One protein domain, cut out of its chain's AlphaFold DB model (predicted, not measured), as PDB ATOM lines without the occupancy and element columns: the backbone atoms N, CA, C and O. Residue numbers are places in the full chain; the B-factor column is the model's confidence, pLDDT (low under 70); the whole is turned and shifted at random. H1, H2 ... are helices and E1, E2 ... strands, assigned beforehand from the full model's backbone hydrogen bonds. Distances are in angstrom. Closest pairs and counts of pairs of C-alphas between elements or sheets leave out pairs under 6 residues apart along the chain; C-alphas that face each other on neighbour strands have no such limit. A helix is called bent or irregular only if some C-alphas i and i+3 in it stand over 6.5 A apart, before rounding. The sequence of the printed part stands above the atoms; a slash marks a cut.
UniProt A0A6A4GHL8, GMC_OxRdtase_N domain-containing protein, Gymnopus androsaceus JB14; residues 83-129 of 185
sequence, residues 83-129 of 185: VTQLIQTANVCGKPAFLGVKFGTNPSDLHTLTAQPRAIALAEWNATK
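What this domain is: This is residues 83 to 129 of the 185 residues of the protein "GMC_OxRdtase_N domain-containing protein" of Gymnopus androsaceus JB14 (UniProt A0A6A4GHL8). A small three-stranded sheet, its long inner strand E2 bent, with one helix, H1, sticking out as an arm well away from it. The strands form a meander, each the antiparallel neighbour of the one before, in the order E1, E2, E3. The printed part has 47 residues, runs E1, E2, E3, H1, and is mixed in class. It is only just loose, close to extended, with a radius of gyration of the C-alphas of 14.1 A and spans of 41 by 27 by 10 A.

How they stand to each other: E1, residues 83 to 92, and E2, residues 95 to 106, form an antiparallel hairpin at 160 degrees; N 87 and O 100 are 2.8 A apart, within hydrogen-bond range. E2 bends by 53 degrees at residue 99. E2 and E3, residues 109 to 114, form a second antiparallel hairpin at 149 degrees, with N 111 and O 103 at 2.7 A. H1, residues 118 to 128, is not on the sheet, and in it every O i to N i+4 pair is within hydrogen-bond range.

Where its parts are: E1 begins at C-alpha 83 (91.601, 38.375, 83.833) and is 23.3 A long. E2 is 30.6 A, E3 16.9 A and H1 15.2 A, ending at C-alpha 128 (69.638, 55.570, 101.079).

The domain as a whole: The C-alphas farthest apart, of Ser 108 and Lys 129, are 41.9 A apart. Residues 118 to 129 stand free. The printed part has no cut, its three links are tight, and residues 117 to 120 have pLDDT under 70.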
ATOM      1  N   VAL A  83      91.859  37.147  84.597       96.31
ATOM      2  CA  VAL A  83      91.601  38.375  83.833       96.31
ATOM      3  C   VAL A  83      92.636  38.489  82.715       96.31
ATOM      4  O   VAL A  83      93.839  38.414  82.967       96.31
ATOM      5  N   THR A  84      92.175  38.650  81.478       96.25
ATOM      6  CA  THR A  84      93.021  38.716  80.276       96.25
ATOM      7  C   THR A  84      93.086  40.112  79.676       96.25
ATOM      8  O   THR A  84      94.069  40.435  79.014       96.25
ATOM      9  N   GLN A  85      92.073  40.953  79.910       95.62
ATOM     10  CA  GLN A  85      92.014  42.285  79.317       95.62
ATOM     11  C   GLN A  85      91.214  43.266  80.180       95.62
ATOM     12  O   GLN A  85      90.145  42.927  80.691       95.62
ATOM     13  N   LEU A  86      91.699  44.507  80.278       95.50
ATOM     14  CA  LEU A  86      90.900  45.648  80.727       95.50
ATOM     15  C   LEU A  86      90.087  46.203  79.551       95.50
ATOM     16  O   LEU A  86      90.613  46.390  78.452       95.50
ATOM     17  N   ILE A  87      88.813  46.496  79.782       94.75
ATOM     18  CA  ILE A  87      87.916  47.061  78.774       94.75
ATOM     19  C   ILE A  87      87.754  48.544  79.069       94.75
ATOM     20  O   ILE A  87      87.217  48.930  80.109       94.75
ATOM     21  N   GLN A  88      88.223  49.380  78.143       92.38
ATOM     22  CA  GLN A  88      87.937  50.804  78.177       92.38
ATOM     23  C   GLN A  88      86.467  51.005  77.815       92.38
ATOM     24  O   GLN A  88      86.054  50.744  76.690       92.38
ATOM     25  N   THR A  89      85.674  51.459  78.777       88.44
ATOM     26  CA  THR A  89      84.226  51.626  78.620       88.44
ATOM     27  C   THR A  89      83.840  53.054  78.257       88.44
ATOM     28  O   THR A  89      82.759  53.272  77.727       88.44
ATOM     29  N   ALA A  90      84.695  54.036  78.558       84.69
ATOM     30  CA  ALA A  90      84.446  55.436  78.234       84.69
ATOM     31  C   ALA A  90      85.749  56.245  78.143       84.69
ATOM     32  O   ALA A  90      86.831  55.765  78.484       84.69
ATOM     33  N   ASN A  91      85.623  57.500  77.720       84.19
ATOM     34  CA  ASN A  91      86.611  58.544  77.964       84.19
ATOM     35  C   ASN A  91      85.965  59.606  78.854       84.19
ATOM     36  O   ASN A  91      84.959  60.200  78.474       84.19
ATOM     37  N   VAL A  92      86.531  59.837  80.035       76.81
ATOM     38  CA  VAL A  92      86.054  60.839  80.992       76.81
ATOM     39  C   VAL A  92      87.126  61.909  81.112       76.81
ATOM     40  O   VAL A  92      88.248  61.636  81.531       76.81
ATOM     41  N   CYS A  93      86.785  63.128  80.693       81.56
ATOM     42  CA  CYS A  93      87.683  64.286  80.686       81.56
ATOM     43  C   CYS A  93      89.033  64.007  80.014       81.56
ATOM     44  O   CYS A  93      90.102  64.229  80.580       81.56
ATOM     45  N   GLY A  94      88.957  63.460  78.797       84.31
ATOM     46  CA  GLY A  94      90.124  63.152  77.972       84.31
ATOM     47  C   GLY A  94      90.959  61.964  78.458       84.31
ATOM     48  O   GLY A  94      92.001  61.697  77.870       84.31
ATOM     49  N   LYS A  95      90.527  61.247  79.505       82.25
ATOM     50  CA  LYS A  95      91.222  60.066  80.031       82.25
ATOM     51  C   LYS A  95      90.386  58.798  79.837       82.25
ATOM     52  O   LYS A  95      89.171  58.843  80.046       82.25
ATOM     53  N   PRO A  96      91.009  57.660  79.493       86.94
ATOM     54  CA  PRO A  96      90.303  56.396  79.357       86.94
ATOM     55  C   PRO A  96      89.772  55.926  80.717       86.94
ATOM     56  O   PRO A  96      90.503  55.886  81.706       86.94
ATOM     57  N   ALA A  97      88.495  55.563  80.761       86.00
ATOM     58  CA  ALA A  97      87.851  54.959  81.918       86.00
ATOM     59  C   ALA A  97      87.641  53.463  81.665       86.00
ATOM     60  O   ALA A  97      87.068  53.073  80.644       86.00
ATOM     61  N   PHE A  98      88.082  52.636  82.611       89.94
ATOM     62  CA  PHE A  98      88.005  51.179  82.537       89.94
ATOM     63  C   PHE A  98      87.040  50.668  83.602       89.94
ATOM     64  O   PHE A  98      87.405  50.542  84.768       89.94
ATOM     65  N   LEU A  99      85.795  50.407  83.208       89.81
ATOM     66  CA  LEU A  99      84.787  49.819  84.095       89.81
ATOM     67  C   LEU A  99      84.537  48.343  83.795       89.81
ATOM     68  O   LEU A  99      83.699  47.737  84.454       89.81
ATOM     69  N   GLY A 100      85.228  47.756  82.815       91.56
ATOM     70  CA  GLY A 100      85.030  46.366  82.431       91.56
ATOM     71  C   GLY A 100      86.311  45.549  82.416       91.56
ATOM     72  O   GLY A 100      87.408  46.071  82.210       91.56
ATOM     73  N   VAL A 101      86.151  44.245  82.600       96.06
ATOM     74  CA  VAL A 101      87.216  43.250  82.492       96.06
ATOM     75  C   VAL A 101      86.745  42.073  81.649       96.06
ATOM     76  O   VAL A 101      85.584  41.662  81.725       96.06
ATOM     77  N   LYS A 102      87.665  41.518  80.863       96.75
ATOM     78  CA  LYS A 102      87.501  40.231  80.190       96.75
ATOM     79  C   LYS A 102      88.290  39.175  80.954       96.75
ATOM     80  O   LYS A 102      89.456  39.404  81.281       96.75
ATOM     81  N   PHE A 103      87.673  38.041  81.253       96.94
ATOM     82  CA  PHE A 103      88.283  36.980  82.052       96.94
ATOM     83  C   PHE A 103      87.776  35.601  81.644       96.94
ATOM     84  O   PHE A 103      86.724  35.493  81.029       96.94
ATOM     85  N   GLY A 104      88.496  34.548  82.011       96.75
ATOM     86  CA  GLY A 104      88.061  33.176  81.771       96.75
ATOM     87  C   GLY A 104      89.034  32.143  82.315       96.75
ATOM     88  O   GLY A 104      90.066  32.491  82.897       96.75
ATOM     89  N   THR A 105      88.705  30.868  82.132       95.50
ATOM     90  CA  THR A 105      89.560  29.744  82.555       95.50
ATOM     91  C   THR A 105      90.603  29.385  81.494       95.50
ATOM     92  O   THR A 105      91.665  28.851  81.807       95.50
ATOM     93  N   ASN A 106      90.327  29.717  80.230       92.81
ATOM     94  CA  ASN A 106      91.201  29.490  79.086       92.81
ATOM     95  C   ASN A 106      90.975  30.577  78.006       92.81
ATOM     96  O   ASN A 106      89.990  31.311  78.073       92.81
ATOM     97  N   PRO A 107      91.870  30.718  77.008       89.75
ATOM     98  CA  PRO A 107      91.761  31.777  75.999       89.75
ATOM     99  C   PRO A 107      90.516  31.710  75.097       89.75
ATOM    100  O   PRO A 107      90.184  32.712  74.466       89.75
ATOM    101  N   SER A 108      89.858  30.553  75.009       90.50
ATOM    102  CA  SER A 108      88.702  30.316  74.136       90.50
ATOM    103  C   SER A 108      87.358  30.532  74.837       90.50
ATOM    104  O   SER A 108      86.361  30.759  74.159       90.50
ATOM    105  N   ASP A 109      87.337  30.506  76.169       91.19
ATOM    106  CA  ASP A 109      86.152  30.718  76.999       91.19
ATOM    107  C   ASP A 109      86.344  31.967  77.861       91.19
ATOM    108  O   ASP A 109      86.877  31.916  78.970       91.19
ATOM    109  N   LEU A 110      85.992  33.118  77.287       94.88
ATOM    110  CA  LEU A 110      86.172  34.416  77.921       94.88
ATOM    111  C   LEU A 110      84.831  35.125  78.109       94.88
ATOM    112  O   LEU A 110      84.108  35.389  77.148       94.88
ATOM    113  N   HIS A 111      84.569  35.548  79.336       95.12
ATOM    114  CA  HIS A 111      83.422  36.346  79.739       95.12
ATOM    115  C   HIS A 111      83.811  37.810  79.932       95.12
ATOM    116  O   HIS A 111      84.973  38.148  80.161       95.12
ATOM    117  N   THR A 112      82.818  38.690  79.840       95.38
ATOM    118  CA  THR A 112      82.972  40.122  80.095       95.38
ATOM    119  C   THR A 112      82.101  40.519  81.274       95.38
ATOM    120  O   THR A 112      80.897  40.281  81.254       95.38
ATOM    121  N   LEU A 113      82.700  41.167  82.270       92.12
ATOM    122  CA  LEU A 113      81.977  41.821  83.356       92.12
ATOM    123  C   LEU A 113      82.228  43.319  83.267       92.12
ATOM    124  O   LEU A 113      83.371  43.754  83.151       92.12
ATOM    125  N   THR A 114      81.158  44.104  83.315       90.00
ATOM    126  CA  THR A 114      81.224  45.565  83.387       90.00
ATOM    127  C   THR A 114      80.565  46.019  84.678       90.00
ATOM    128  O   THR A 114      79.470  45.576  85.020       90.00
ATOM    129  N   ALA A 115      81.259  46.873  85.420       80.88
ATOM    130  CA  ALA A 115      80.758  47.461  86.644       80.88
ATOM    131  C   ALA A 115      79.512  48.306  86.359       80.88
ATOM    132  O   ALA A 115      79.406  48.955  85.317       80.88
ATOM    133  N   GLN A 116      78.583  48.316  87.315       70.88
ATOM    134  CA  GLN A 116      77.330  49.047  87.166       70.88
ATOM    135  C   GLN A 116      77.572  50.545  86.909       70.88
ATOM    136  O   GLN A 116      78.485  51.127  87.511       70.88
ATOM    137  N   PRO A 117      76.762  51.187  86.042       65.38
ATOM    138  CA  PRO A 117      76.902  52.602  85.741       65.38
ATOM    139  C   PRO A 117      76.793  53.460  86.997       65.38
ATOM    140  O   PRO A 117      76.039  53.151  87.927       65.38
ATOM    141  N   ARG A 118      77.442  54.626  86.962       65.81
ATOM    142  CA  ARG A 118      77.284  55.674  87.980       65.81
ATOM    143  C   ARG A 118      75.812  55.985  88.281       65.81
ATOM    144  O   ARG A 118      75.508  56.316  89.415       65.81
ATOM    145  N   ALA A 119      74.910  55.856  87.306       64.50
ATOM    146  CA  ALA A 119      73.480  56.114  87.478       64.50
ATOM    147  C   ALA A 119      72.817  55.220  88.542       64.50
ATOM    148  O   ALA A 119      72.018  55.716  89.328       64.50
ATOM    149  N   ILE A 120      73.182  53.937  88.617       69.06
ATOM    150  CA  ILE A 120      72.620  53.012  89.613       69.06
ATOM    151  C   ILE A 120      73.195  53.321  90.997       69.06
ATOM    152  O   ILE A 120      72.443  53.456  91.956       69.06
ATOM    153  N   ALA A 121      74.511  53.538  91.084       71.75
ATOM    154  CA  ALA A 121      75.157  53.953  92.330       71.75
ATOM    155  C   ALA A 121      74.644  55.321  92.833       71.75
ATOM    156  O   ALA A 121      74.567  55.558  94.034       71.75
ATOM    157  N   LEU A 122      74.270  56.220  91.914       75.94
ATOM    158  CA  LEU A 122      73.670  57.516  92.228       75.94
ATOM    159  C   LEU A 122      72.220  57.389  92.679       75.94
ATOM    160  O   LEU A 122      71.828  58.083  93.613       75.94
ATOM    161  N   ALA A 123      71.436  56.513  92.053       79.62
ATOM    162  CA  ALA A 123      70.078  56.218  92.494       79.62
ATOM    163  C   ALA A 123      70.076  55.615  93.909       79.62
ATOM    164  O   ALA A 123      69.312  56.073  94.755       79.62
ATOM    165  N   GLU A 124      70.980  54.667  94.185       81.94
ATOM    166  CA  GLU A 124      71.181  54.091  95.520       81.94
ATOM    167  C   GLU A 124      71.533  55.182  96.538       81.94
ATOM    168  O   GLU A 124      70.797  55.384  97.500       81.94
ATOM    169  N   TRP A 125      72.579  55.974  96.284       81.94
ATOM    170  CA  TRP A 125      72.974  57.054  97.191       81.94
ATOM    171  C   TRP A 125      71.872  58.100  97.397       81.94
ATOM    172  O   TRP A 125      71.685  58.605  98.505       81.94
ATOM    173  N   ASN A 126      71.120  58.447  96.350       84.81
ATOM    174  CA  ASN A 126      69.999  59.375  96.480       84.81
ATOM    175  C   ASN A 126      68.919  58.828  97.415       84.81
ATOM    176  O   ASN A 126      68.406  59.596  98.228       84.81
ATOM    177  N   ALA A 127      68.615  57.532  97.325       90.62
ATOM    178  CA  ALA A 127      67.576  56.887  98.117       90.62
ATOM    179  C   ALA A 127      68.003  56.610  99.566       90.62
ATOM    180  O   ALA A 127      67.218  56.825 100.485       90.62
ATOM    181  N   THR A 128      69.230  56.137  99.782       87.75
ATOM    182  CA  THR A 128      69.638  55.570 101.079       87.75
ATOM    183  C   THR A 128      70.770  56.328 101.756       87.75
ATOM    184  O   THR A 128      71.031  56.095 102.932       87.75
ATOM    185  N   LYS A 129      71.473  57.210 101.030       80.75
ATOM    186  CA  LYS A 129      72.753  57.803 101.459       80.75
ATOM    187  C   LYS A 129      73.813  56.754 101.815       80.75
ATOM    188  O   LYS A 129      74.765  57.057 102.527       80.75
TER     189      LYS A 129